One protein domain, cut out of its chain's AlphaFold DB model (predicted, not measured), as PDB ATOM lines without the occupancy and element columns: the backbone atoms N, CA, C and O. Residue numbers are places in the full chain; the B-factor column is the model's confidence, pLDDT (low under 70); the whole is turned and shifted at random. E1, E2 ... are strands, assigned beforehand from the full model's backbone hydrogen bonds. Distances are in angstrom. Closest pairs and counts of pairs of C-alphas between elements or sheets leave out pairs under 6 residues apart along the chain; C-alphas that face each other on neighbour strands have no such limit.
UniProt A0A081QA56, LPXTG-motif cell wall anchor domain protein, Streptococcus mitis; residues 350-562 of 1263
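Overview. This is residues 350 to 562 of the 1263 residues of the protein "LPXTG-motif cell wall anchor domain protein" of Streptococcus mitis (UniProt A0A081QA56). Two strand sandwiches stand end to end and make a rod, the first built of E1 to E7 and the second of E8 to E13, with the tight link from E7 to E8 leading from one to the other. In the first, the sheet E1 E2 E5 E4 faces the sheet E3 E6 E7; in the second, the sheet E8 E9 E12 faces the sheet E11 E10 E13, and the loop of residues 534 to 549 reaches from E13 back toward the first sandwich. The printed part has 213 residues with no named helix and 13 strands, E1 to E13 in chain order, and each sheet is antiparallel throughout. The class is all strand, though under half of the residues, 91 of 213, are in named strands. The whole is loose, with a radius of gyration of the C-alphas of 23.1 A, and spans 76 by 35 by 24 A.

Arrangement. The largest sheet runs E1, residues 350 to 354, E2, residues 373 to 379, E5, residues 417 to 425, and E4, residues 400 to 403. E1 and E2 are a hairpin, with N 352 and O 376 3.1 A apart, within hydrogen-bond range. E2 and E5 are antiparallel, with N 375 and O 420 at 2.8 A; E4 and E5 are a hairpin, with N 421 and O 402 at 2.8 A. This sheet is only just strongly twisted, its C-alphas lying up to 4.5 A off its best plane. Face to face with it, 9.3 A centre to centre, is the strongly twisted sheet of E3, residues 389 to 394, E6, residues 432 to 442, and E7, residues 448 to 460. Their strands stand at 27 degrees. E3 and E6 are antiparallel, with N 439 and O 392 at 2.8 A, and E6 and E7 are a hairpin, with N 438 and O 453 at 2.8 A. Residues 361 to 362 also pair, parallel, with residues 459 to 460 of E7. In the other half, E8, residues 465 to 468, E9, residues 481 to 484, and E12, residues 511 to 514, make one sheet. E8 and E9 are a hairpin, with N 467 and O 482 at 2.9 A; E9 and E12 have N 483 and O 512 at 2.8 A. Face to face with it, 8.5 A centre to centre and with strands at 40 degrees, is the strongly twisted sheet of E11, residues 500 to 506, E10, residues 490 to 497, and E13, residues 525 to 533. E10 and E11 are a hairpin, with N 495 and O 503 at 2.9 A; E10 and E13 have N 496 and O 527 at 2.9 A. Residues 551 to 552 and 559 to 560 pair, antiparallel, with E13. The four sheets are a stack of sheets, face to face in two pairs. Between the halves, E7 and E13 are near each other, and the closest C-alphas of E6 and E13, those of Gly 432 and Gln 533, are 6.1 A apart.

Along the chain. E5 is 26.5 A long from first to last C-alpha and E2 19.2 A. E1 begins at C-alpha 350, (256.730, 175.211, 190.354). E7, 36.6 A, is the longest strand by residues and bends by 56 degrees at residue 451; it ends at C-alpha 460, (259.195, 201.691, 196.003). E6 is 33.2 A long, E10 23.7 A and E13 27.3 A, the last ending at C-alpha 533, (255.125, 206.769, 189.817).

Size, cuts and confidence. The C-alphas farthest apart, those of Asn 445 and Gly 476, are 77.4 A apart. The printed part has no cut. The links E1 to E2, E4 to E5 and E8 to E9 are long, and residues 534 to 562 hold no named element. The mean pLDDT of the printed part is 75.3; 48 residues are under 70, among them residues 394 to 399, 408 to 413 and 534 to 549.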
ATOM      1  N   THR A 350     256.987 174.138 189.377       78.06
ATOM      2  CA  THR A 350     256.730 175.211 190.354       78.06
ATOM      3  C   THR A 350     257.951 176.111 190.484       78.06
ATOM      4  O   THR A 350     259.055 175.720 190.103       78.06
ATOM      5  N   TYR A 351     257.778 177.318 191.021       83.62
ATOM      6  CA  TYR A 351     258.900 178.165 191.415       83.62
ATOM      7  C   TYR A 351     258.876 178.453 192.914       83.62
ATOM      8  O   TYR A 351     257.815 178.511 193.531       83.62
ATOM      9  N   GLU A 352     260.056 178.665 193.489       77.62
ATOM     10  CA  GLU A 352     260.218 179.380 194.755       77.62
ATOM     11  C   GLU A 352     261.257 180.490 194.583       77.62
ATOM     12  O   GLU A 352     262.224 180.336 193.833       77.62
ATOM     13  N   THR A 353     261.064 181.603 195.284       75.25
ATOM     14  CA  THR A 353     262.000 182.730 195.327       75.25
ATOM     15  C   THR A 353     262.751 182.715 196.652       75.25
ATOM     16  O   THR A 353     262.129 182.697 197.712       75.25
ATOM     17  N   VAL A 354     264.081 182.735 196.606       68.00
ATOM     18  CA  VAL A 354     264.956 182.781 197.788       68.00
ATOM     19  C   VAL A 354     265.893 183.974 197.657       68.00
ATOM     20  O   VAL A 354     266.446 184.180 196.585       68.00
ATOM     21  N   GLY A 355     266.079 184.750 198.724       71.81
ATOM     22  CA  GLY A 355     266.820 186.015 198.705       71.81
ATOM     23  C   GLY A 355     265.958 187.153 199.244       71.81
ATOM     24  O   GLY A 355     265.119 186.924 200.116       71.81
ATOM     25  N   ALA A 356     266.160 188.371 198.739       66.50
ATOM     26  CA  ALA A 356     265.315 189.513 199.087       66.50
ATOM     27  C   ALA A 356     263.862 189.356 198.588       66.50
ATOM     28  O   ALA A 356     263.610 188.769 197.535       66.50
ATOM     29  N   ASP A 357     262.919 189.918 199.347       74.19
ATOM     30  CA  ASP A 357     261.494 189.967 199.009       74.19
ATOM     31  C   ASP A 357     261.242 190.846 197.773       74.19
ATOM     32  O   ASP A 357     261.604 192.023 197.730       74.19
ATOM     33  N   LEU A 358     260.577 190.267 196.772       77.06
ATOM     34  CA  LEU A 358     260.250 190.932 195.512       77.06
ATOM     35  C   LEU A 358     259.168 192.014 195.649       77.06
ATOM     36  O   LEU A 358     259.028 192.828 194.739       77.06
ATOM     37  N   SER A 359     258.414 192.054 196.753       75.12
ATOM     38  CA  SER A 359     257.345 193.035 196.982       75.12
ATOM     39  C   SER A 359     257.800 194.340 197.661       75.12
ATOM     40  O   SER A 359     257.024 195.297 197.726       75.12
ATOM     41  N   SER A 360     259.053 194.418 198.128       73.94
ATOM     42  CA  SER A 360     259.585 195.563 198.889       73.94
ATOM     43  C   SER A 360     260.903 196.151 198.359       73.94
ATOM     44  O   SER A 360     261.566 196.912 199.069       73.94
ATOM     45  N   LEU A 361     261.253 195.860 197.101       81.00
ATOM     46  CA  LEU A 361     262.441 196.396 196.423       81.00
ATOM     47  C   LEU A 361     262.415 197.935 196.360       81.00
ATOM     48  O   LEU A 361     261.348 198.556 196.361       81.00
ATOM     49  N   VAL A 362     263.582 198.575 196.250       80.56
ATOM     50  CA  VAL A 362     263.694 200.045 196.168       80.56
ATOM     51  C   VAL A 362     264.362 200.473 194.860       80.56
ATOM     52  O   VAL A 362     265.354 199.896 194.423       80.56
ATOM     53  N   ALA A 363     263.839 201.517 194.213       77.00
ATOM     54  CA  ALA A 363     264.388 201.996 192.943       77.00
ATOM     55  C   ALA A 363     265.871 202.391 193.090       77.00
ATOM     56  O   ALA A 363     266.249 203.051 194.058       77.00
ATOM     57  N   GLY A 364     266.735 201.999 192.149       73.19
ATOM     58  CA  GLY A 364     268.186 202.216 192.243       73.19
ATOM     59  C   GLY A 364     268.974 201.194 193.081       73.19
ATOM     60  O   GLY A 364     270.186 201.370 193.228       73.19
ATOM     61  N   GLU A 365     268.322 200.175 193.645       77.50
ATOM     62  CA  GLU A 365     268.946 199.046 194.354       77.50
ATOM     63  C   GLU A 365     269.676 198.089 193.391       77.50
ATOM     64  O   GLU A 365     269.368 198.027 192.202       77.50
ATOM     65  N   GLU A 366     270.674 197.348 193.881       75.00
ATOM     66  CA  GLU A 366     271.512 196.470 193.057       75.00
ATOM     67  C   GLU A 366     271.338 194.999 193.444       75.00
ATOM     68  O   GLU A 366     271.494 194.630 194.608       75.00
ATOM     69  N   LEU A 367     270.979 194.163 192.466       72.62
ATOM     70  CA  LEU A 367     270.694 192.744 192.654       72.62
ATOM     71  C   LEU A 367     271.888 191.904 192.187       72.62
ATOM     72  O   LEU A 367     272.465 192.135 191.124       72.62
ATOM     73  N   GLY A 368     272.276 190.927 193.002       66.62
ATOM     74  CA  GLY A 368     273.533 190.194 192.859       66.62
ATOM     75  C   GLY A 368     274.206 190.021 194.218       66.62
ATOM     76  O   GLY A 368     273.514 189.744 195.199       66.62
ATOM     77  N   TYR A 369     275.531 190.195 194.266       56.34
ATOM     78  CA  TYR A 369     276.371 190.011 195.459       56.34
ATOM     79  C   TYR A 369     275.735 190.585 196.739       56.34
ATOM     80  O   TYR A 369     275.569 191.793 196.886       56.34
ATOM     81  N   GLY A 370     275.384 189.696 197.673       60.16
ATOM     82  CA  GLY A 370     274.814 190.039 198.983       60.16
ATOM     83  C   GLY A 370     273.282 190.121 199.044       60.16
ATOM     84  O   GLY A 370     272.729 190.078 200.140       60.16
ATOM     85  N   LYS A 371     272.581 190.181 197.903       64.69
ATOM     86  CA  LYS A 371     271.102 190.181 197.817       64.69
ATOM     87  C   LYS A 371     270.529 188.907 197.182       64.69
ATOM     88  O   LYS A 371     269.388 188.565 197.479       64.69
ATOM     89  N   ASN A 372     271.324 188.219 196.349       68.50
ATOM     90  CA  ASN A 372     271.145 186.850 195.838       68.50
ATOM     91  C   ASN A 372     269.677 186.405 195.669       68.50
ATOM     92  O   ASN A 372     269.253 185.443 196.305       68.50
ATOM     93  N   ILE A 373     268.907 187.086 194.814       79.69
ATOM     94  CA  ILE A 373     267.538 186.659 194.498       79.69
ATOM     95  C   ILE A 373     267.606 185.501 193.496       79.69
ATOM     96  O   ILE A 373     268.011 185.683 192.349       79.69
ATOM     97  N   ILE A 374     267.221 184.307 193.935       82.44
ATOM     98  CA  ILE A 374     267.229 183.056 193.177       82.44
ATOM     99  C   ILE A 374     265.780 182.623 192.958       82.44
ATOM    100  O   ILE A 374     265.061 182.361 193.922       82.44
ATOM    101  N   ILE A 375     265.370 182.486 191.701       84.88
ATOM    102  CA  ILE A 375     264.146 181.782 191.318       84.88
ATOM    103  C   ILE A 375     264.543 180.324 191.058       84.88
ATOM    104  O   ILE A 375     265.237 180.019 190.083       84.88
ATOM    105  N   LYS A 376     264.136 179.403 191.935       83.94
ATOM    106  CA  LYS A 376     264.352 177.964 191.722       83.94
ATOM    107  C   LYS A 376     263.141 177.385 191.007       83.94
ATOM    108  O   LYS A 376     262.075 177.275 191.609       83.94
ATOM    109  N   VAL A 377     263.301 177.008 189.743       82.94
ATOM    110  CA  VAL A 377     262.262 176.343 188.949       82.94
ATOM    111  C   VAL A 377     262.372 174.839 189.202       82.94
ATOM    112  O   VAL A 377     263.293 174.178 188.720       82.94
ATOM    113  N   LYS A 378     261.458 174.303 190.010       80.25
ATOM    114  CA  LYS A 378     261.419 172.895 190.419       80.25
ATOM    115  C   LYS A 378     260.676 172.059 189.388       80.25
ATOM    116  O   LYS A 378     259.626 172.485 188.910       80.25
ATOM    117  N   TYR A 379     261.178 170.862 189.088       78.62
ATOM    118  CA  TYR A 379     260.498 169.920 188.205       78.62
ATOM    119  C   TYR A 379     260.840 168.452 188.475       78.62
ATOM    120  O   TYR A 379     261.810 168.113 189.148       78.62
ATOM    121  N   ASP A 380     260.003 167.561 187.948       76.44
ATOM    122  CA  ASP A 380     260.075 166.111 188.153       76.44
ATOM    123  C   ASP A 380     261.277 165.475 187.429       76.44
ATOM    124  O   ASP A 380     261.139 164.866 186.366       76.44
ATOM    125  N   THR A 381     262.471 165.593 188.020       65.81
ATOM    126  CA  THR A 381     263.748 165.106 187.460       65.81
ATOM    127  C   THR A 381     263.819 163.592 187.239       65.81
ATOM    128  O   THR A 381     264.715 163.114 186.546       65.81
ATOM    129  N   LYS A 382     262.869 162.819 187.789       67.88
ATOM    130  CA  LYS A 382     262.727 161.374 187.529       67.88
ATOM    131  C   LYS A 382     261.935 161.069 186.251       67.88
ATOM    132  O   LYS A 382     261.990 159.941 185.775       67.88
ATOM    133  N   ALA A 383     261.204 162.044 185.706       67.31
ATOM    134  CA  ALA A 383     260.443 161.923 184.458       67.31
ATOM    135  C   ALA A 383     260.909 162.889 183.350       67.31
ATOM    136  O   ALA A 383     260.528 162.716 182.196       67.31
ATOM    137  N   ILE A 384     261.701 163.908 183.695       71.75
ATOM    138  CA  ILE A 384     262.195 164.962 182.803       71.75
ATOM    139  C   ILE A 384     263.700 165.103 183.056       71.75
ATOM    140  O   ILE A 384     264.100 165.416 184.175       71.75
ATOM    141  N   SER A 385     264.557 164.875 182.054       75.94
ATOM    142  CA  SER A 385     266.001 165.046 182.268       75.94
ATOM    143  C   SER A 385     266.348 166.526 182.405       75.94
ATOM    144  O   SER A 385     265.857 167.350 181.639       75.94
ATOM    145  N   THR A 386     267.268 166.871 183.306       70.25
ATOM    146  CA  THR A 386     267.764 168.251 183.459       70.25
ATOM    147  C   THR A 386     268.437 168.790 182.191       70.25
ATOM    148  O   THR A 386     268.462 169.996 181.976       70.25
ATOM    149  N   ARG A 387     268.937 167.908 181.311       76.31
ATOM    150  CA  ARG A 387     269.497 168.270 179.992       76.31
ATOM    151  C   ARG A 387     268.422 168.634 178.958       76.31
ATOM    152  O   ARG A 387     268.736 169.255 177.942       76.31
ATOM    153  N   ASP A 388     267.176 168.253 179.226       78.00
ATOM    154  CA  ASP A 388     266.024 168.489 178.357       78.00
ATOM    155  C   ASP A 388     265.308 169.803 178.715       78.00
ATOM    156  O   ASP A 388     264.345 170.160 178.045       78.00
ATOM    157  N   VAL A 389     265.760 170.529 179.748       77.88
ATOM    158  CA  VAL A 389     265.114 171.754 180.243       77.88
ATOM    159  C   VAL A 389     265.922 172.995 179.893       77.88
ATOM    160  O   VAL A 389     267.098 173.103 180.234       77.88
ATOM    161  N   TYR A 390     265.261 173.966 179.267       80.44
ATOM    162  CA  TYR A 390     265.781 175.310 179.034       80.44
ATOM    163  C   TYR A 390     264.824 176.363 179.622       80.44
ATOM    164  O   TYR A 390     263.624 176.116 179.748       80.44
ATOM    165  N   ILE A 391     265.355 177.503 180.075       80.56
ATOM    166  CA  ILE A 391     264.623 178.528 180.838       80.56
ATOM    167  C   ILE A 391     265.056 179.918 180.360       80.56
ATOM    168  O   ILE A 391     266.245 180.166 180.172       80.56
ATOM    169  N   THR A 392     264.094 180.825 180.191       75.75
ATOM    170  CA  THR A 392     264.324 182.231 179.813       75.75
ATOM    171  C   THR A 392     263.236 183.137 180.403       75.75
ATOM    172  O   THR A 392     262.197 182.637 180.837       75.75
ATOM    173  N   THR A 393     263.443 184.457 180.444       71.19
ATOM    174  CA  THR A 393     262.509 185.410 181.073       71.19
ATOM    175  C   THR A 393     262.198 186.629 180.215       71.19
ATOM    176  O   THR A 393     263.026 187.058 179.416       71.19
ATOM    177  N   THR A 394     261.035 187.241 180.443       65.19
ATOM    178  CA  THR A 394     260.672 188.559 179.897       65.19
ATOM    179  C   THR A 394     260.026 189.437 180.984       65.19
ATOM    180  O   THR A 394     259.385 188.890 181.883       65.19
ATOM    181  N   PRO A 395     260.173 190.780 180.950       61.34
ATOM    182  CA  PRO A 395     260.837 191.605 179.931       61.34
ATOM    183  C   PRO A 395     262.371 191.641 180.049       61.34
ATOM    184  O   PRO A 395     262.939 191.244 181.058       61.34
ATOM    185  N   ASN A 396     263.041 192.170 179.017       57.59
ATOM    186  CA  ASN A 396     264.505 192.346 178.988       57.59
ATOM    187  C   ASN A 396     264.997 193.653 179.649       57.59
ATOM    188  O   ASN A 396     266.202 193.894 179.712       57.59
ATOM    189  N   THR A 397     264.089 194.514 180.121       62.91
ATOM    190  CA  THR A 397     264.417 195.820 180.714       62.91
ATOM    191  C   THR A 397     264.296 195.749 182.234       62.91
ATOM    192  O   THR A 397     263.193 195.839 182.770       62.91
ATOM    193  N   GLY A 398     265.422 195.573 182.926       64.94
ATOM    194  CA  GLY A 398     265.471 195.387 184.378       64.94
ATOM    195  C   GLY A 398     266.604 194.436 184.789       64.94
ATOM    196  O   GLY A 398     267.588 194.318 184.053       64.94
ATOM    197  N   PRO A 399     266.504 193.755 185.946       68.06
ATOM    198  CA  PRO A 399     267.453 192.707 186.314       68.06
ATOM    199  C   PRO A 399     267.373 191.516 185.349       68.06
ATOM    200  O   PRO A 399     266.290 191.019 185.043       68.06
ATOM    201  N   ARG A 400     268.533 191.036 184.892       72.81
ATOM    202  CA  ARG A 400     268.653 189.880 183.989       72.81
ATOM    203  C   ARG A 400     268.682 188.574 184.779       72.81
ATOM    204  O   ARG A 400     269.172 188.552 185.909       72.81
ATOM    205  N   THR A 401     268.247 187.474 184.167       78.94
ATOM    206  CA  THR A 401     268.419 186.137 184.751       78.94
ATOM    207  C   THR A 401     269.643 185.410 184.215       78.94
ATOM    208  O   THR A 401     269.857 185.342 183.008       78.94
ATOM    209  N   GLU A 402     270.399 184.789 185.114       77.25
ATOM    210  CA  GLU A 402     271.514 183.887 184.807       77.25
ATOM    211  C   GLU A 402     271.291 182.538 185.499       77.25
ATOM    212  O   GLU A 402     270.768 182.498 186.611       77.25
ATOM    213  N   TYR A 403     271.730 181.425 184.907       81.12
ATOM    214  CA  TYR A 403     271.805 180.153 185.637       81.12
ATOM    215  C   TYR A 403     272.838 180.237 186.769       81.12
ATOM    216  O   TYR A 403     273.917 180.799 186.579       81.12
ATOM    217  N   THR A 404     272.543 179.657 187.937       73.56
ATOM    218  CA  THR A 404     273.494 179.692 189.061       73.56
ATOM    219  C   THR A 404     274.685 178.766 188.824       73.56
ATOM    220  O   THR A 404     274.513 177.570 188.575       73.56
ATOM    221  N   ASN A 405     275.896 179.294 188.967       71.69
ATOM    222  CA  ASN A 405     277.142 178.563 188.781       71.69
ATOM    223  C   ASN A 405     277.822 178.283 190.131       71.69
ATOM    224  O   ASN A 405     278.230 179.204 190.841       71.69
ATOM    225  N   ARG A 406     278.044 176.994 190.435       66.56
ATOM    226  CA  ARG A 406     278.676 176.519 191.681       66.56
ATOM    227  C   ARG A 406     280.038 177.168 191.975       66.56
ATOM    228  O   ARG A 406     280.418 177.236 193.138       66.56
ATOM    229  N   ARG A 407     280.781 177.616 190.952       71.44
ATOM    230  CA  ARG A 407     282.107 178.245 191.115       71.44
ATOM    231  C   ARG A 407     282.064 179.738 191.458       71.44
ATOM    232  O   ARG A 407     282.998 180.199 192.101       71.44
ATOM    233  N   SER A 408     281.047 180.483 191.022       67.62
ATOM    234  CA  SER A 408     280.960 181.942 191.234       67.62
ATOM    235  C   SER A 408     279.933 182.331 192.290       67.62
ATOM    236  O   SER A 408     280.161 183.254 193.063       67.62
ATOM    237  N   ASP A 409     278.812 181.611 192.338       65.94
ATOM    238  CA  ASP A 409     277.628 182.017 193.095       65.94
ATOM    239  C   ASP A 409     277.484 181.220 194.405       65.94
ATOM    240  O   ASP A 409     276.528 181.415 195.152       65.94
ATOM    241  N   GLY A 410     278.369 180.240 194.643       66.50
ATOM    242  CA  GLY A 410     278.280 179.228 195.711       66.50
ATOM    243  C   GLY A 410     277.138 178.213 195.534       66.50
ATOM    244  O   GLY A 410     277.197 177.097 196.048       66.50
ATOM    245  N   ILE A 411     276.114 178.574 194.763       64.88
ATOM    246  CA  ILE A 411     274.885 177.815 194.552       64.88
ATOM    247  C   ILE A 411     275.104 176.770 193.448       64.88
ATOM    248  O   ILE A 411     275.337 177.097 192.283       64.88
ATOM    249  N   GLY A 412     275.037 175.493 193.827       62.72
ATOM    250  CA  GLY A 412     275.074 174.368 192.893       62.72
ATOM    251  C   GLY A 412     273.784 174.204 192.072       62.72
ATOM    252  O   GLY A 412     272.780 174.864 192.357       62.72
ATOM    253  N   PRO A 413     273.785 173.308 191.065       62.91
ATOM    254  CA  PRO A 413     272.559 172.922 190.371       62.91
ATOM    255  C   PRO A 413     271.548 172.358 191.379       62.91
ATOM    256  O   PRO A 413     271.899 171.522 192.210       62.91
ATOM    257  N   PHE A 414     270.308 172.840 191.323       70.12
ATOM    258  CA  PHE A 414     269.266 172.451 192.270       70.12
ATOM    259  C   PHE A 414     268.764 171.032 192.000       70.12
ATOM    260  O   PHE A 414     268.227 170.724 190.936       70.12
ATOM    261  N   GLU A 415     268.941 170.165 192.990       61.03
ATOM    262  CA  GLU A 415     268.474 168.788 192.956       61.03
ATOM    263  C   GLU A 415     266.938 168.763 192.985       61.03
ATOM    264  O   GLU A 415     266.311 169.197 193.948       61.03
ATOM    265  N   GLY A 416     266.327 168.317 191.881       71.38
ATOM    266  CA  GLY A 416     264.882 168.452 191.653       71.38
ATOM    267  C   GLY A 416     264.470 169.661 190.801       71.38
ATOM    268  O   GLY A 416     263.302 170.046 190.830       71.38
ATOM    269  N   GLY A 417     265.381 170.285 190.043       79.75
ATOM    270  CA  GLY A 417     265.009 171.298 189.053       79.75
ATOM    271  C   GLY A 417     266.185 172.089 188.478       79.75
ATOM    272  O   GLY A 417     267.222 171.536 188.116       79.75
ATOM    273  N   THR A 418     266.026 173.407 188.349       82.56
ATOM    274  CA  THR A 418     267.085 174.330 187.907       82.56
ATOM    275  C   THR A 418     266.922 175.711 188.543       82.56
ATOM    276  O   THR A 418     265.817 176.235 188.649       82.56
ATOM    277  N   ASN A 419     268.039 176.313 188.947       82.62
ATOM    278  CA  ASN A 419     268.087 177.653 189.528       82.62
ATOM    279  C   ASN A 419     268.439 178.703 188.476       82.62
ATOM    280  O   ASN A 419     269.428 178.541 187.754       82.62
ATOM    281  N   ILE A 420     267.723 179.823 188.497       84.19
ATOM    282  CA  ILE A 420     268.162 181.082 187.890       84.19
ATOM    283  C   ILE A 420     268.273 182.157 188.980       84.19
ATOM    284  O   ILE A 420     267.473 182.190 189.909       84.19
ATOM    285  N   LYS A 421     269.271 183.033 188.892       83.56
ATOM    286  CA  LYS A 421     269.457 184.203 189.764       83.56
ATOM    287  C   LYS A 421     269.116 185.480 189.000       83.56
ATOM    288  O   LYS A 421     269.465 185.596 187.827       83.56
ATOM    289  N   LEU A 422     268.471 186.432 189.666       83.00
ATOM    290  CA  LEU A 422     268.272 187.797 189.181       83.00
ATOM    291  C   LEU A 422     269.489 188.647 189.557       83.00
ATOM    292  O   LEU A 422     269.858 188.724 190.731       83.00
ATOM    293  N   VAL A 423     270.106 189.283 188.562       78.19
ATOM    294  CA  VAL A 423     271.296 190.129 188.739       78.19
ATOM    295  C   VAL A 423     271.212 191.419 187.921       78.19
ATOM    296  O   VAL A 423     270.533 191.487 186.897       78.19
ATOM    297  N   GLY A 424     271.935 192.448 188.355       75.81
ATOM    298  CA  GLY A 424     271.916 193.784 187.761       75.81
ATOM    299  C   GLY A 424     271.149 194.798 188.610       75.81
ATOM    300  O   GLY A 424     270.548 194.471 189.633       75.81
ATOM    301  N   LYS A 425     271.206 196.065 188.204       79.00
ATOM    302  CA  LYS A 425     270.687 197.191 188.986       79.00
ATOM    303  C   LYS A 425     269.248 197.535 188.601       79.00
ATOM    304  O   LYS A 425     268.945 197.660 187.417       79.00
ATOM    305  N   ILE A 426     268.388 197.742 189.594       76.50
ATOM    306  CA  ILE A 426     267.042 198.288 189.409       76.50
ATOM    307  C   ILE A 426     267.181 199.764 188.986       76.50
ATOM    308  O   ILE A 426     267.824 200.530 189.706       76.50
ATOM    309  N   PRO A 427     266.602 200.205 187.854       76.38
ATOM    310  CA  PRO A 427     266.636 201.613 187.451       76.38
ATOM    311  C   PRO A 427     265.979 202.542 188.494       76.38
ATOM    312  O   PRO A 427     265.058 202.142 189.204       76.38
ATOM    313  N   ASN A 428     266.444 203.795 188.625       73.06
ATOM    314  CA  ASN A 428     265.882 204.744 189.611       73.06
ATOM    315  C   ASN A 428     264.469 205.242 189.227       73.06
ATOM    316  O   ASN A 428     263.753 205.771 190.071       73.06
ATOM    317  N   ASP A 429     264.102 205.094 187.958       71.75
ATOM    318  CA  ASP A 429     262.841 205.470 187.319       71.75
ATOM    319  C   ASP A 429     261.813 204.325 187.272       71.75
ATOM    320  O   ASP A 429     260.626 204.574 187.055       71.75
ATOM    321  N   MET A 430     262.236 203.085 187.542       76.88
ATOM    322  CA  MET A 430     261.381 201.893 187.603       76.88
ATOM    323  C   MET A 430     260.629 201.826 188.945       76.88
ATOM    324  O   MET A 430     260.890 200.959 189.771       76.88
ATOM    325  N   ILE A 431     259.731 202.786 189.190       78.62
ATOM    326  CA  ILE A 431     258.914 202.899 190.411       78.62
ATOM    327  C   ILE A 431     257.477 202.444 190.113       78.62
ATOM    328  O   ILE A 431     256.767 203.091 189.337       78.62
ATOM    329  N   GLY A 432     257.042 201.349 190.743       73.88
ATOM    330  CA  GLY A 432     255.739 200.715 190.519       73.88
ATOM    331  C   GLY A 432     255.742 199.200 190.771       73.88
ATOM    332  O   GLY A 432     256.733 198.639 191.236       73.88
ATOM    333  N   THR A 433     254.629 198.539 190.448       75.44
ATOM    334  CA  THR A 433     254.480 197.069 190.436       75.44
ATOM    335  C   THR A 433     254.487 196.555 188.993       75.44
ATOM    336  O   THR A 433     253.956 197.224 188.107       75.44
ATOM    337  N   TYR A 434     255.086 195.383 188.766       72.69
ATOM    338  CA  TYR A 434     255.268 194.740 187.460       72.69
ATOM    339  C   TYR A 434     255.208 193.206 187.613       72.69
ATOM    340  O   TYR A 434     255.475 192.697 188.698       72.69
ATOM    341  N   ASP A 435     254.939 192.465 186.535       73.38
ATOM    342  CA  ASP A 435     255.042 190.996 186.506       73.38
ATOM    343  C   ASP A 435     256.250 190.552 185.666       73.38
ATOM    344  O   ASP A 435     256.447 191.027 184.547       73.38
ATOM    345  N   LEU A 436     257.058 189.632 186.197       76.12
ATOM    346  CA  LEU A 436     258.172 188.980 185.504       76.12
ATOM    347  C   LEU A 436     257.723 187.595 185.017       76.12
ATOM    348  O   LEU A 436     257.318 186.753 185.818       76.12
ATOM    349  N   HIS A 437     257.811 187.329 183.716       80.25
ATOM    350  CA  HIS A 437     257.457 186.033 183.132       80.25
ATOM    351  C   HIS A 437     258.689 185.128 183.013       80.25
ATOM    352  O   HIS A 437     259.730 185.550 182.508       80.25
ATOM    353  N   VAL A 438     258.563 183.868 183.441       80.50
ATOM    354  CA  VAL A 438     259.611 182.835 183.395       80.50
ATOM    355  C   VAL A 438     259.124 181.650 182.560       80.50
ATOM    356  O   VAL A 438     258.253 180.890 182.979       80.50
ATOM    357  N   HIS A 439     259.683 181.483 181.366       81.44
ATOM    358  CA  HIS A 439     259.286 180.467 180.391       81.44
ATOM    359  C   HIS A 439     260.134 179.200 180.557       81.44
ATOM    360  O   HIS A 439     261.359 179.290 180.666       81.44
ATOM    361  N   VAL A 440     259.504 178.020 180.547       82.62
ATOM    362  CA  VAL A 440     260.176 176.716 180.710       82.62
ATOM    363  C   VAL A 440     259.950 175.859 179.464       82.62
ATOM    364  O   VAL A 440     258.810 175.573 179.091       82.62
ATOM    365  N   LEU A 441     261.040 175.466 178.803       80.75
ATOM    366  CA  LEU A 441     261.074 174.987 177.418       80.75
ATOM    367  C   LEU A 441     261.718 173.591 177.306       80.75
ATOM    368  O   LEU A 441     262.686 173.290 178.006       80.75
ATOM    369  N   ASN A 442     261.197 172.755 176.402       81.00
ATOM    370  CA  ASN A 442     261.680 171.395 176.148       81.00
ATOM    371  C   ASN A 442     262.794 171.368 175.089       81.00
ATOM    372  O   ASN A 442     262.531 171.310 173.885       81.00
ATOM    373  N   ASN A 443     264.043 171.335 175.541       74.50
ATOM    374  CA  ASN A 443     265.247 171.324 174.710       74.50
ATOM    375  C   ASN A 443     265.328 170.099 173.770       74.50
ATOM    376  O   ASN A 443     265.890 170.192 172.681       74.50
ATOM    377  N   LYS A 444     264.722 168.953 174.130       71.12
ATOM    378  CA  LYS A 444     264.660 167.768 173.247       71.12
ATOM    379  C   LYS A 444     263.627 167.884 172.127       71.12
ATOM    380  O   LYS A 444     263.764 167.204 171.115       71.12
ATOM    381  N   ASN A 445     262.591 168.698 172.309       66.25
ATOM    382  CA  ASN A 445     261.451 168.784 171.399       66.25
ATOM    383  C   ASN A 445     261.371 170.181 170.764       66.25
ATOM    384  O   ASN A 445     260.361 170.878 170.859       66.25
ATOM    385  N   ASN A 446     262.491 170.597 170.166       71.25
ATOM    386  CA  ASN A 446     262.673 171.866 169.458       71.25
ATOM    387  C   ASN A 446     262.258 173.116 170.269       71.25
ATOM    388  O   ASN A 446     261.625 174.029 169.746       71.25
ATOM    389  N   ASN A 447     262.585 173.132 171.569       74.12
ATOM    390  CA  ASN A 447     262.211 174.170 172.540       74.12
ATOM    391  C   ASN A 447     260.696 174.392 172.719       74.12
ATOM    392  O   ASN A 447     260.284 175.461 173.170       74.12
ATOM    393  N   SER A 448     259.851 173.385 172.449       74.94
ATOM    394  CA  SER A 448     258.408 173.472 172.725       74.94
ATOM    395  C   SER A 448     258.152 173.828 174.196       74.94
ATOM    396  O   SER A 448     258.624 173.117 175.088       74.94
ATOM    397  N   GLN A 449     257.406 174.901 174.461       74.12
ATOM    398  CA  GLN A 449     257.141 175.362 175.825       74.12
ATOM    399  C   GLN A 449     256.353 174.319 176.630       74.12
ATOM    400  O   GLN A 449     255.275 173.900 176.219       74.12
ATOM    401  N   TRP A 450     256.871 173.941 177.802       78.44
ATOM    402  CA  TRP A 450     256.130 173.135 178.776       78.44
ATOM    403  C   TRP A 450     255.210 173.998 179.639       78.44
ATOM    404  O   TRP A 450     254.080 173.596 179.899       78.44
ATOM    405  N   THR A 451     255.678 175.164 180.099       78.50
ATOM    406  CA  THR A 451     254.856 176.113 180.870       78.50
ATOM    407  C   THR A 451     255.470 177.522 180.900       78.50
ATOM    408  O   THR A 451     256.599 177.726 180.453       78.50
ATOM    409  N   THR A 452     254.734 178.497 181.434       78.94
ATOM    410  CA  THR A 452     255.246 179.820 181.835       78.94
ATOM    411  C   THR A 452     254.779 180.113 183.258       78.94
ATOM    412  O   THR A 452     253.646 179.796 183.618       78.94
ATOM    413  N   LEU A 453     255.660 180.696 184.067       79.06
ATOM    414  CA  LEU A 453     255.446 181.023 185.472       79.06
ATOM    415  C   LEU A 453     255.545 182.545 185.645       79.06
ATOM    416  O   LEU A 453     256.555 183.136 185.268       79.06
ATOM    417  N   ASN A 454     254.516 183.175 186.212       79.62
ATOM    418  CA  ASN A 454     254.468 184.627 186.404       79.62
ATOM    419  C   ASN A 454     254.845 184.979 187.852       79.62
ATOM    420  O   ASN A 454     254.344 184.357 188.795       79.62
ATOM    421  N   VAL A 455     255.738 185.957 188.016       78.19
ATOM    422  CA  VAL A 455     256.373 186.322 189.290       78.19
ATOM    423  C   VAL A 455     256.245 187.840 189.514       78.19
ATOM    424  O   VAL A 455     256.953 188.603 188.854       78.19
ATOM    425  N   PRO A 456     255.365 188.316 190.412       76.81
ATOM    426  CA  PRO A 456     255.175 189.748 190.640       76.81
ATOM    427  C   PRO A 456     256.368 190.383 191.370       76.81
ATOM    428  O   PRO A 456     256.933 189.801 192.297       76.81
ATOM    429  N   ILE A 457     256.713 191.616 190.985       77.00
ATOM    430  CA  ILE A 457     257.746 192.455 191.607       77.00
ATOM    431  C   ILE A 457     257.191 193.861 191.890       77.00
ATOM    432  O   ILE A 457     256.414 194.402 191.107       77.00
ATOM    433  N   THR A 458     257.572 194.485 193.006       78.38
ATOM    434  CA  THR A 458     257.164 195.854 193.373       78.38
ATOM    435  C   THR A 458     258.358 196.662 193.851       78.38
ATOM    436  O   THR A 458     259.132 196.208 194.688       78.38
ATOM    437  N   VAL A 459     258.486 197.877 193.312       80.31
ATOM    438  CA  VAL A 459     259.621 198.773 193.524       80.31
ATOM    439  C   VAL A 459     259.142 200.122 194.066       80.31
ATOM    440  O   VAL A 459     258.447 200.875 193.380       80.31
ATOM    441  N   LYS A 460     259.529 200.442 195.304       84.31
ATOM    442  CA  LYS A 460     259.195 201.691 196.003       84.31
ATOM    443  C   LYS A 460     260.114 202.862 195.607       84.31
ATOM    444  O   LYS A 460     261.295 202.647 195.311       84.31
ATOM    445  N   PRO A 461     259.642 204.121 195.705       79.75
ATOM    446  CA  PRO A 461     260.520 205.286 195.713       79.75
ATOM    447  C   PRO A 461     261.336 205.345 197.016       79.75
ATOM    448  O   PRO A 461     260.876 204.920 198.078       79.75
ATOM    449  N   LYS A 462     262.542 205.923 196.954       78.50
ATOM    450  CA  LYS A 462     263.428 206.083 198.122       78.50
ATOM    451  C   LYS A 462     262.765 206.901 199.240       78.50
ATOM    452  O   LYS A 462     262.017 207.845 198.974       78.50
ATOM    453  N   LYS A 463     263.090 206.541 200.487       78.94
ATOM    454  CA  LYS A 463     262.633 207.202 201.719       78.94
ATOM    455  C   LYS A 463     262.942 208.714 201.674       78.94
ATOM    456  O   LYS A 463     264.090 209.073 201.410       78.94
ATOM    457  N   PRO A 464     261.955 209.593 201.907       80.50
ATOM    458  CA  PRO A 464     262.138 211.038 201.859       80.50
ATOM    459  C   PRO A 464     262.825 211.559 203.125       80.50
ATOM    460  O   PRO A 464     262.741 210.942 204.189       80.50
ATOM    461  N   THR A 465     263.473 212.720 203.027       72.62
ATOM    462  CA  THR A 465     264.145 213.380 204.161       72.62
ATOM    463  C   THR A 465     263.523 214.738 204.472       72.62
ATOM    464  O   THR A 465     262.951 215.386 203.594       72.62
ATOM    465  N   VAL A 466     263.618 215.156 205.737       83.38
ATOM    466  CA  VAL A 466     263.012 216.382 206.278       83.38
ATOM    467  C   VAL A 466     264.072 217.192 207.016       83.38
ATOM    468  O   VAL A 466     264.922 216.628 207.700       83.38
ATOM    469  N   SER A 467     264.005 218.517 206.909       76.06
ATOM    470  CA  SER A 467     264.847 219.455 207.655       76.06
ATOM    471  C   SER A 467     264.035 220.660 208.127       76.06
ATOM    472  O   SER A 467     263.233 221.200 207.363       76.06
ATOM    473  N   VAL A 468     264.282 221.109 209.356       78.75
ATOM    474  CA  VAL A 468     263.649 222.285 209.974       78.75
ATOM    475  C   VAL A 468     264.700 223.385 210.132       78.75
ATOM    476  O   VAL A 468     265.801 223.118 210.615       78.75
ATOM    477  N   ALA A 469     264.383 224.613 209.718       70.06
ATOM    478  CA  ALA A 469     265.283 225.758 209.872       70.06
ATOM    479  C   ALA A 469     265.497 226.118 211.358       70.06
ATOM    480  O   ALA A 469     264.538 226.137 212.123       70.06
ATOM    481  N   ASP A 470     266.741 226.420 211.756       68.88
ATOM    482  CA  ASP A 470     267.117 226.774 213.144       68.88
ATOM    483  C   ASP A 470     266.630 225.752 214.205       68.88
ATOM    484  O   ASP A 470     266.200 226.113 215.299       68.88
ATOM    485  N   LEU A 471     266.692 224.451 213.875       72.38
ATOM    486  CA  LEU A 471     266.165 223.346 214.695       72.38
ATOM    487  C   LEU A 471     266.596 223.401 216.173       72.38
ATOM    488  O   LEU A 471     265.787 223.125 217.051       72.38
ATOM    489  N   VAL A 472     267.845 223.784 216.458       62.44
ATOM    490  CA  VAL A 472     268.410 223.821 217.823       62.44
ATOM    491  C   VAL A 472     267.752 224.887 218.713       62.44
ATOM    492  O   VAL A 472     267.814 224.797 219.934       62.44
ATOM    493  N   ASN A 473     267.095 225.879 218.106       64.88
ATOM    494  CA  ASN A 473     266.368 226.947 218.788       64.88
ATOM    495  C   ASN A 473     264.897 227.009 218.326       64.88
ATOM    496  O   ASN A 473     264.302 228.088 218.349       64.88
ATOM    497  N   ALA A 474     264.333 225.901 217.828       65.50
ATOM    498  CA  ALA A 474     262.989 225.861 217.239       65.50
ATOM    499  C   ALA A 474     261.849 225.799 218.273       65.50
ATOM    500  O   ALA A 474     260.708 226.123 217.937       65.50
ATOM    501  N   GLU A 475     262.150 225.418 219.517       69.88
ATOM    502  CA  GLU A 475     261.225 225.467 220.653       69.88
ATOM    503  C   GLU A 475     260.627 226.882 220.802       69.88
ATOM    504  O   GLU A 475     261.343 227.878 220.907       69.88
ATOM    505  N   GLY A 476     259.296 226.992 220.744       69.88
ATOM    506  CA  GLY A 476     258.564 228.261 220.812       69.88
ATOM    507  C   GLY A 476     258.485 229.066 219.503       69.88
ATOM    508  O   GLY A 476     257.830 230.110 219.485       69.88
ATOM    509  N   LYS A 477     259.091 228.609 218.396       74.50
ATOM    510  CA  LYS A 477     259.098 229.315 217.094       74.50
ATOM    511  C   LYS A 477     258.193 228.654 216.040       74.50
ATOM    512  O   LYS A 477     257.673 227.558 216.230       74.50
ATOM    513  N   LYS A 478     258.031 229.323 214.888       79.50
ATOM    514  CA  LYS A 478     257.392 228.795 213.660       79.50
ATOM    515  C   LYS A 478     258.419 228.662 212.514       79.50
ATOM    516  O   LYS A 478     258.387 229.467 211.583       79.50
ATOM    517  N   PRO A 479     259.388 227.731 212.597       79.62
ATOM    518  CA  PRO A 479     260.424 227.572 211.577       79.62
ATOM    519  C   PRO A 479     259.873 226.997 210.264       79.62
ATOM    520  O   PRO A 479     258.881 226.270 210.255       79.62
ATOM    521  N   VAL A 480     260.555 227.270 209.148       81.31
ATOM    522  CA  VAL A 480     260.237 226.651 207.850       81.31
ATOM    523  C   VAL A 480     260.725 225.200 207.830       81.31
ATOM    524  O   VAL A 480     261.864 224.907 208.203       81.31
ATOM    525  N   VAL A 481     259.869 224.299 207.355       85.12
ATOM    526  CA  VAL A 481     260.141 222.877 207.132       85.12
ATOM    527  C   VAL A 481     260.351 222.643 205.637       85.12
ATOM    528  O   VAL A 481     259.576 223.111 204.804       85.12
ATOM    529  N   THR A 482     261.389 221.892 205.279       84.94
ATOM    530  CA  THR A 482     261.680 221.478 203.898       84.94
ATOM    531  C   THR A 482     261.761 219.959 203.817       84.94
ATOM    532  O   THR A 482     262.313 219.322 204.713       84.94
ATOM    533  N   ALA A 483     261.235 219.386 202.737       84.06
ATOM    534  CA  ALA A 483     261.301 217.964 202.428       84.06
ATOM    535  C   ALA A 483     261.974 217.715 201.069       84.06
ATOM    536  O   ALA A 483     261.767 218.474 200.119       84.06
ATOM    537  N   ARG A 484     262.755 216.632 200.974       83.56
ATOM    538  CA  ARG A 484     263.412 216.156 199.743       83.56
ATOM    539  C   ARG A 484     262.908 214.768 199.363       83.56
ATOM    540  O   ARG A 484     262.867 213.868 200.202       83.56
ATOM    541  N   VAL A 485     262.510 214.618 198.100       86.12
ATOM    542  CA  VAL A 485     261.767 213.464 197.567       86.12
ATOM    543  C   VAL A 485     262.228 213.081 196.151       86.12
ATOM    544  O   VAL A 485     263.091 213.735 195.567       86.12
ATOM    545  N   ALA A 486     261.681 211.997 195.587       77.69
ATOM    546  CA  ALA A 486     262.074 211.510 194.262       77.69
ATOM    547  C   ALA A 486     261.592 212.441 193.133       77.69
ATOM    548  O   ALA A 486     260.395 212.676 192.983       77.69
ATOM    549  N   ASN A 487     262.516 212.926 192.299       76.88
ATOM    550  CA  ASN A 487     262.204 213.819 191.183       76.88
ATOM    551  C   ASN A 487     261.624 213.038 189.986       76.88
ATOM    552  O   ASN A 487     262.362 212.587 189.113       76.88
ATOM    553  N   THR A 488     260.305 212.855 189.978       77.62
ATOM    554  CA  THR A 488     259.534 212.140 188.941       77.62
ATOM    555  C   THR A 488     258.406 213.037 188.411       77.62
ATOM    556  O   THR A 488     258.017 213.969 189.117       77.62
ATOM    557  N   PRO A 489     257.851 212.790 187.202       72.62
ATOM    558  CA  PRO A 489     256.786 213.627 186.629       72.62
ATOM    559  C   PRO A 489     255.524 213.721 187.498       72.62
ATOM    560  O   PRO A 489     254.773 214.688 187.401       72.62
ATOM    561  N   ILE A 490     255.305 212.723 188.359       74.56
ATOM    562  CA  ILE A 490     254.277 212.716 189.396       74.56
ATOM    563  C   ILE A 490     254.980 212.415 190.724       74.56
ATOM    564  O   ILE A 490     255.290 211.259 191.005       74.56
ATOM    565  N   SER A 491     255.222 213.446 191.541       83.81
ATOM    566  CA  SER A 491     255.668 213.314 192.935       83.81
ATOM    567  C   SER A 491     254.947 214.318 193.838       83.81
ATOM    568  O   SER A 491     254.847 215.510 193.529       83.81
ATOM    569  N   LYS A 492     254.423 213.823 194.962       86.50
ATOM    570  CA  LYS A 492     253.638 214.593 195.939       86.50
ATOM    571  C   LYS A 492     254.141 214.288 197.348       86.50
ATOM    572  O   LYS A 492     254.427 213.133 197.663       86.50
ATOM    573  N   VAL A 493     254.226 215.314 198.191       87.88
ATOM    574  CA  VAL A 493     254.729 215.216 199.567       87.88
ATOM    575  C   VAL A 493     253.598 215.437 200.557       87.88
ATOM    576  O   VAL A 493     252.985 216.503 200.576       87.88
ATOM    577  N   GLU A 494     253.333 214.447 201.403       87.00
ATOM    578  CA  GLU A 494     252.376 214.570 202.506       87.00
ATOM    579  C   GLU A 494     253.123 214.951 203.786       87.00
ATOM    580  O   GLU A 494     254.001 214.203 204.216       87.00
ATOM    581  N   PHE A 495     252.790 216.093 204.393       88.62
ATOM    582  CA  PHE A 495     253.403 216.569 205.638       88.62
ATOM    583  C   PHE A 495     252.575 216.176 206.861       88.62
ATOM    584  O   PHE A 495     251.351 216.333 206.867       88.62
ATOM    585  N   TYR A 496     253.249 215.728 207.920       82.94
ATOM    586  CA  TYR A 496     252.654 215.330 209.193       82.94
ATOM    587  C   TYR A 496     253.354 216.022 210.370       82.94
ATOM    588  O   TYR A 496     254.579 216.143 210.392       82.94
ATOM    589  N   LEU A 497     252.571 216.410 211.377       85.12
ATOM    590  CA  LEU A 497     253.031 216.899 212.679       85.12
ATOM    591  C   LEU A 497     252.358 216.047 213.760       85.12
ATOM    592  O   LEU A 497     251.139 215.888 213.747       85.12
ATOM    593  N   ASN A 498     253.145 215.455 214.659       79.88
ATOM    594  CA  ASN A 498     252.697 214.510 215.690       79.88
ATOM    595  C   ASN A 498     251.807 213.378 215.133       79.88
ATOM    596  O   ASN A 498     250.817 212.977 215.738       79.88
ATOM    597  N   GLY A 499     252.143 212.888 213.934       71.69
ATOM    598  CA  GLY A 499     251.387 211.856 213.215       71.69
ATOM    599  C   GLY A 499     250.094 212.336 212.540       71.69
ATOM    600  O   GLY A 499     249.528 211.595 211.739       71.69
ATOM    601  N   GLN A 500     249.644 213.570 212.788       75.75
ATOM    602  CA  GLN A 500     248.471 214.157 212.138       75.75
ATOM    603  C   GLN A 500     248.854 214.832 210.819       75.75
ATOM    604  O   GLN A 500     249.774 215.654 210.775       75.75
ATOM    605  N   LYS A 501     248.138 214.498 209.741       84.56
ATOM    606  CA  LYS A 501     248.377 215.037 208.394       84.56
ATOM    607  C   LYS A 501     248.022 216.526 208.350       84.56
ATOM    608  O   LYS A 501     246.906 216.902 208.686       84.56
ATOM    609  N   GLN A 502     248.974 217.353 207.927       83.50
ATOM    610  CA  GLN A 502     248.861 218.813 207.904       83.50
ATOM    611  C   GLN A 502     248.479 219.334 206.516       83.50
ATOM    612  O   GLN A 502     247.570 220.144 206.381       83.50
ATOM    613  N   THR A 503     249.182 218.879 205.475       82.00
ATOM    614  CA  THR A 503     248.960 219.313 204.087       82.00
ATOM    615  C   THR A 503     249.584 218.327 203.091       82.00
ATOM    616  O   THR A 503     250.365 217.452 203.477       82.00
ATOM    617  N   VAL A 504     249.248 218.470 201.807       85.06
ATOM    618  CA  VAL A 504     249.924 217.804 200.684       85.06
ATOM    619  C   VAL A 504     250.443 218.877 199.734       85.06
ATOM    620  O   VAL A 504     249.702 219.781 199.360       85.06
ATOM    621  N   VAL A 505     251.711 218.776 199.342       81.56
ATOM    622  CA  VAL A 505     252.390 219.744 198.472       81.56
ATOM    623  C   VAL A 505     253.014 218.998 197.294       81.56
ATOM    624  O   VAL A 505     253.713 218.003 197.487       81.56
ATOM    625  N   ASN A 506     252.768 219.460 196.067       82.06
ATOM    626  CA  ASN A 506     253.423 218.910 194.876       82.06
ATOM    627  C   ASN A 506     254.930 219.192 194.941       82.06
ATOM    628  O   ASN A 506     255.333 220.311 195.264       82.06
ATOM    629  N   ALA A 507     255.763 218.198 194.631       79.62
ATOM    630  CA  ALA A 507     257.207 218.385 194.639       79.62
ATOM    631  C   ALA A 507     257.671 219.068 193.345       79.62
ATOM    632  O   ALA A 507     257.480 218.533 192.254       79.62
ATOM    633  N   THR A 508     258.346 220.210 193.464       76.19
ATOM    634  CA  THR A 508     258.984 220.891 192.329       76.19
ATOM    635  C   THR A 508     260.483 220.629 192.397       76.19
ATOM    636  O   THR A 508     261.120 220.926 193.407       76.19
ATOM    637  N   ASN A 509     261.058 220.042 191.343       77.75
ATOM    638  CA  ASN A 509     262.469 219.628 191.293       77.75
ATOM    639  C   ASN A 509     262.901 218.792 192.522       77.75
ATOM    640  O   ASN A 509     263.954 219.025 193.119       77.75
ATOM    641  N   GLY A 510     262.052 217.844 192.940       76.75
ATOM    642  CA  GLY A 510     262.302 216.946 194.075       76.75
ATOM    643  C   GLY A 510     262.240 217.591 195.468       76.75
ATOM    644  O   GLY A 510     262.688 216.971 196.433       76.75
ATOM    645  N   GLN A 511     261.711 218.813 195.608       82.31
ATOM    646  CA  GLN A 511     261.565 219.504 196.896       82.31
ATOM    647  C   GLN A 511     260.150 220.045 197.129       82.31
ATOM    648  O   GLN A 511     259.454 220.441 196.196       82.31
ATOM    649  N   ALA A 512     259.754 220.091 198.402       80.69
ATOM    650  CA  ALA A 512     258.539 220.745 198.882       80.69
ATOM    651  C   ALA A 512     258.805 221.438 200.229       80.69
ATOM    652  O   ALA A 512     259.654 220.991 201.004       80.69
ATOM    653  N   THR A 513     258.075 222.514 200.523       83.94
ATOM    654  CA  THR A 513     258.229 223.312 201.750       83.94
ATOM    655  C   THR A 513     256.889 223.553 202.440       83.94
ATOM    656  O   THR A 513     255.840 223.609 201.800       83.94
ATOM    657  N   TRP A 514     256.926 223.685 203.765       86.50
ATOM    658  CA  TRP A 514     255.765 223.931 204.618       86.50
ATOM    659  C   TRP A 514     256.180 224.760 205.840       86.50
ATOM    660  O   TRP A 514     257.260 224.559 206.390       86.50
ATOM    661  N   THR A 515     255.319 225.672 206.293       80.94
ATOM    662  CA  THR A 515     255.531 226.450 207.525       80.94
ATOM    663  C   THR A 515     254.380 226.165 208.494       80.94
ATOM    664  O   THR A 515     253.222 226.333 208.100       80.94
ATOM    665  N   PRO A 516     254.646 225.754 209.748       78.75
ATOM    666  CA  PRO A 516     253.605 225.498 210.736       78.75
ATOM    667  C   PRO A 516     252.789 226.756 211.060       78.75
ATOM    668  O   PRO A 516     253.331 227.830 211.320       78.75
ATOM    669  N   THR A 517     251.463 226.615 211.104       72.06
ATOM    670  CA  THR A 517     250.542 227.692 211.511       72.06
ATOM    671  C   THR A 517     250.620 227.999 213.010       72.06
ATOM    672  O   THR A 517     250.361 229.134 213.416       72.06
ATOM    673  N   SER A 518     251.053 227.030 213.820       71.50
ATOM    674  CA  SER A 518     251.258 227.119 215.273       71.50
ATOM    675  C   SER A 518     252.744 227.047 215.631       71.50
ATOM    676  O   SER A 518     253.528 226.463 214.891       71.50
ATOM    677  N   ALA A 519     253.138 227.648 216.759       75.69
ATOM    678  CA  ALA A 519     254.509 227.531 217.261       75.69
ATOM    679  C   ALA A 519     254.780 226.114 217.790       75.69
ATOM    680  O   ALA A 519     253.909 225.523 218.431       75.69
ATOM    681  N   LEU A 520     255.976 225.596 217.507       79.00
ATOM    682  CA  LEU A 520     256.384 224.237 217.849       79.00
ATOM    683  C   LEU A 520     256.870 224.133 219.301       79.00
ATOM    684  O   LEU A 520     257.350 225.106 219.888       79.00
ATOM    685  N   ARG A 521     256.749 222.939 219.876       77.19
ATOM    686  CA  ARG A 521     257.052 222.612 221.275       77.19
ATOM    687  C   ARG A 521     258.135 221.542 221.366       77.19
ATOM    688  O   ARG A 521     258.344 220.783 220.424       77.19
ATOM    689  N   GLU A 522     258.789 221.453 222.518       77.69
ATOM    690  CA  GLU A 522     259.683 220.339 222.848       77.69
ATOM    691  C   GLU A 522     258.992 218.987 222.577       77.69
ATOM    692  O   GLU A 522     257.847 218.773 222.977       77.69
ATOM    693  N   ASN A 523     259.699 218.075 221.906       76.12
ATOM    694  CA  ASN A 523     259.220 216.764 221.448       76.12
ATOM    695  C   ASN A 523     258.181 216.746 220.306       76.12
ATOM    696  O   ASN A 523     257.799 215.645 219.895       76.12
ATOM    697  N   ASP A 524     257.780 217.883 219.719       83.12
ATOM    698  CA  ASP A 524     256.969 217.871 218.488       83.12
ATOM    699  C   ASP A 524     257.708 217.118 217.366       83.12
ATOM    700  O   ASP A 524     258.886 217.366 217.101       83.12
ATOM    701  N   ARG A 525     257.021 216.184 216.698       83.19
ATOM    702  CA  ARG A 525     257.585 215.288 215.676       83.19
ATOM    703  C   ARG A 525     257.056 215.608 214.287       83.19
ATOM    704  O   ARG A 525     255.860 215.466 214.041       83.19
ATOM    705  N   ILE A 526     257.941 215.955 213.358       85.69
ATOM    706  CA  ILE A 526     257.594 216.236 211.961       85.69
ATOM    707  C   ILE A 526     258.076 215.091 211.063       85.69
ATOM    708  O   ILE A 526     259.252 214.726 211.098       85.69
ATOM    709  N   THR A 527     257.178 214.541 210.243       85.94
ATOM    710  CA  THR A 527     257.463 213.474 209.263       85.94
ATOM    711  C   THR A 527     256.805 213.758 207.913       85.94
ATOM    712  O   THR A 527     255.854 214.537 207.826       85.94
ATOM    713  N   VAL A 528     257.285 213.110 206.845       87.69
ATOM    714  CA  VAL A 528     256.656 213.162 205.514       87.69
ATOM    715  C   VAL A 528     256.584 211.803 204.816       87.69
ATOM    716  O   VAL A 528     257.341 210.883 205.131       87.69
ATOM    717  N   LYS A 529     255.719 211.705 203.801       87.81
ATOM    718  CA  LYS A 529     255.712 210.632 202.788       87.81
ATOM    719  C   LYS A 529     255.829 211.204 201.380       87.81
ATOM    720  O   LYS A 529     255.342 212.302 201.124       87.81
ATOM    721  N   ASN A 530     256.436 210.437 200.478       88.38
ATOM    722  CA  ASN A 530     256.486 210.707 199.043       88.38
ATOM    723  C   ASN A 530     255.584 209.704 198.309       88.38
ATOM    724  O   ASN A 530     255.781 208.499 198.452       88.38
ATOM    725  N   ILE A 531     254.634 210.189 197.514       83.81
ATOM    726  CA  ILE A 531     253.819 209.375 196.601       83.81
ATOM    727  C   ILE A 531     254.329 209.640 195.183       83.81
ATOM    728  O   ILE A 531     254.380 210.804 194.778       83.81
ATOM    729  N   ALA A 532     254.730 208.592 194.454       80.50
ATOM    730  CA  ALA A 532     255.349 208.726 193.133       80.50
ATOM    731  C   ALA A 532     255.035 207.559 192.176       80.50
ATOM    732  O   ALA A 532     254.662 206.467 192.605       80.50
ATOM    733  N   GLN A 533     255.238 207.784 190.873       80.25
ATOM    734  CA  GLN A 533     255.125 206.769 189.817       80.25
ATOM    735  C   GLN A 533     256.248 206.925 188.778       80.25
ATOM    736  O   GLN A 533     256.627 208.043 188.419       80.25
ATOM    737  N   GLY A 534     256.777 205.800 188.288       69.50
ATOM    738  CA  GLY A 534     257.764 205.756 187.209       69.50
ATOM    739  C   GLY A 534     257.190 206.199 185.859       69.50
ATOM    740  O   GLY A 534     256.060 205.858 185.514       69.50
ATOM    741  N   GLY A 535     257.971 206.959 185.086       63.34
ATOM    742  CA  GLY A 535     257.484 207.646 183.880       63.34
ATOM    743  C   GLY A 535     257.337 206.786 182.617       63.34
ATOM    744  O   GLY A 535     256.700 207.234 181.667       63.34
ATOM    745  N   ILE A 536     257.923 205.582 182.575       59.78
ATOM    746  CA  ILE A 536     257.926 204.708 181.389       59.78
ATOM    747  C   ILE A 536     257.663 203.252 181.827       59.78
ATOM    748  O   ILE A 536     258.441 202.713 182.615       59.78
ATOM    749  N   PRO A 537     256.597 202.582 181.344       60.72
ATOM    750  CA  PRO A 537     256.400 201.153 181.579       60.72
ATOM    751  C   PRO A 537     257.335 200.312 180.684       60.72
ATOM    752  O   PRO A 537     257.505 200.642 179.506       60.72
ATOM    753  N   PRO A 538     257.904 199.197 181.185       61.97
ATOM    754  CA  PRO A 538     258.614 198.228 180.351       61.97
ATOM    755  C   PRO A 538     257.722 197.615 179.257       61.97
ATOM    756  O   PRO A 538     256.490 197.711 179.295       61.97
ATOM    757  N   ARG A 539     258.357 196.919 178.308       58.88
ATOM    758  CA  ARG A 539     257.692 196.044 177.333       58.88
ATOM    759  C   ARG A 539     258.378 194.686 177.266       58.88
ATOM    760  O   ARG A 539     259.592 194.607 177.464       58.88
ATOM    761  N   ASP A 540     257.612 193.629 177.014       60.44
ATOM    762  CA  ASP A 540     258.169 192.296 176.772       60.44
ATOM    763  C   ASP A 540     258.735 192.152 175.345       60.44
ATOM    764  O   ASP A 540     258.651 193.067 174.520       60.44
ATOM    765  N   ALA A 541     259.324 190.991 175.045       57.91
ATOM    766  CA  ALA A 541     259.893 190.691 173.727       57.91
ATOM    767  C   ALA A 541     258.843 190.590 172.596       57.91
ATOM    768  O   ALA A 541     259.218 190.516 171.427       57.91
ATOM    769  N   TYR A 542     257.550 190.604 172.934       58.81
ATOM    770  CA  TYR A 542     256.415 190.518 172.014       58.81
ATOM    771  C   TYR A 542     255.631 191.846 171.926       58.81
ATOM    772  O   TYR A 542     254.628 191.931 171.219       58.81
ATOM    773  N   GLY A 543     256.111 192.904 172.593       56.84
ATOM    774  CA  GLY A 543     255.582 194.269 172.536       56.84
ATOM    775  C   GLY A 543     254.552 194.632 173.613       56.84
ATOM    776  O   GLY A 543     254.146 195.802 173.670       56.84
ATOM    777  N   ASN A 544     254.156 193.691 174.478       59.12
ATOM    778  CA  ASN A 544     253.133 193.891 175.507       59.12
ATOM    779  C   ASN A 544     253.602 194.889 176.579       59.12
ATOM    780  O   ASN A 544     254.739 194.821 177.039       59.12
ATOM    781  N   THR A 545     252.724 195.804 176.997       53.34
ATOM    782  CA  THR A 545     252.985 196.796 178.060       53.34
ATOM    783  C   THR A 545     252.500 196.322 179.423       53.34
ATOM    784  O   THR A 545     251.338 195.937 179.561       53.34
ATOM    785  N   PHE A 546     253.341 196.453 180.449       63.16
ATOM    786  CA  PHE A 546     252.961 196.173 181.838       63.16
ATOM    787  C   PHE A 546     252.172 197.336 182.459       63.16
ATOM    788  O   PHE A 546     252.388 198.503 182.126       63.16
ATOM    789  N   THR A 547     251.267 197.021 183.390       59.44
ATOM    790  CA  THR A 547     250.424 198.016 184.077       59.44
ATOM    791  C   THR A 547     251.158 198.606 185.279       59.44
ATOM    792  O   THR A 547     251.392 197.889 186.246       59.44
ATOM    793  N   THR A 548     251.462 199.908 185.274       62.88
ATOM    794  CA  THR A 548     252.061 200.601 186.434       62.88
ATOM    795  C   THR A 548     251.015 201.344 187.271       62.88
ATOM    796  O   THR A 548     249.927 201.669 186.792       62.88
ATOM    797  N   ARG A 549     251.329 201.598 188.549       69.38
ATOM    798  CA  ARG A 549     250.486 202.324 189.518       69.38
ATOM    799  C   ARG A 549     251.361 203.204 190.421       69.38
ATOM    800  O   ARG A 549     252.528 202.868 190.625       69.38
ATOM    801  N   GLU A 550     250.807 204.298 190.960       75.12
ATOM    802  CA  GLU A 550     251.456 205.084 192.028       75.12
ATOM    803  C   GLU A 550     251.806 204.175 193.221       75.12
ATOM    804  O   GLU A 550     251.044 203.275 193.584       75.12
ATOM    805  N   THR A 551     252.955 204.424 193.849       78.12
ATOM    806  CA  THR A 551     253.392 203.731 195.065       78.12
ATOM    807  C   THR A 551     254.051 204.711 196.036       78.12
ATOM    808  O   THR A 551     254.676 205.704 195.646       78.12
ATOM    809  N   THR A 552     253.852 204.464 197.328       80.00
ATOM    810  CA  THR A 552     254.228 205.378 198.409       80.00
ATOM    811  C   THR A 552     255.533 204.929 199.049       80.00
ATOM    812  O   THR A 552     255.743 203.742 199.302       80.00
ATOM    813  N   SER A 553     256.407 205.885 199.352       83.62
ATOM    814  CA  SER A 553     257.605 205.634 200.145       83.62
ATOM    815  C   SER A 553     257.253 205.148 201.550       83.62
ATOM    816  O   SER A 553     256.192 205.458 202.104       83.62
ATOM    817  N   ASP A 554     258.218 204.513 202.204       78.31
ATOM    818  CA  ASP A 554     258.201 204.449 203.663       78.31
ATOM    819  C   ASP A 554     258.244 205.881 204.247       78.31
ATOM    820  O   ASP A 554     258.667 206.833 203.578       78.31
ATOM    821  N   MET A 555     257.738 206.063 205.471       80.06
ATOM    822  CA  MET A 555     257.719 207.372 206.148       80.06
ATOM    823  C   MET A 555     259.155 207.892 206.328       80.06
ATOM    824  O   MET A 555     260.064 207.098 206.582       80.06
ATOM    825  N   SER A 556     259.370 209.208 206.243       84.38
ATOM    826  CA  SER A 556     260.642 209.811 206.658       84.38
ATOM    827  C   SER A 556     260.965 209.478 208.115       84.38
ATOM    828  O   SER A 556     260.075 209.200 208.923       84.38
ATOM    829  N   ASP A 557     262.238 209.605 208.482       76.75
ATOM    830  CA  ASP A 557     262.585 209.747 209.894       76.75
ATOM    831  C   ASP A 557     261.939 211.017 210.468       76.75
ATOM    832  O   ASP A 557     261.678 211.987 209.743       76.75
ATOM    833  N   ALA A 558     261.622 210.981 211.761       74.62
ATOM    834  CA  ALA A 558     260.959 212.080 212.445       74.62
ATOM    835  C   ALA A 558     261.980 213.128 212.886       74.62
ATOM    836  O   ALA A 558     262.847 212.837 213.711       74.62
ATOM    837  N   VAL A 559     261.841 214.361 212.397       81.25
ATOM    838  CA  VAL A 559     262.551 215.499 212.986       81.25
ATOM    839  C   VAL A 559     261.805 215.884 214.255       81.25
ATOM    840  O   VAL A 559     260.665 216.346 214.193       81.25
ATOM    841  N   VAL A 560     262.434 215.633 215.399       79.06
ATOM    842  CA  VAL A 560     261.908 215.972 216.725       79.06
ATOM    843  C   VAL A 560     262.446 217.341 217.126       79.06
ATOM    844  O   VAL A 560     263.646 217.577 217.003       79.06
ATOM    845  N   ILE A 561     261.584 218.239 217.600       75.38
ATOM    846  CA  ILE A 561     261.992 219.567 218.067       75.38
ATOM    847  C   ILE A 561     262.690 219.447 219.437       75.38
ATOM    848  O   ILE A 561     262.059 218.993 220.398       75.38
ATOM    849  N   PRO A 562     263.986 219.808 219.538       59.56
ATOM    850  CA  PRO A 562     264.770 219.663 220.756       59.56
ATOM    851  C   PRO A 562     264.545 220.825 221.728       59.56
ATOM    852  O   PRO A 562     264.133 221.917 221.337       59.56
TER     853      PRO A 562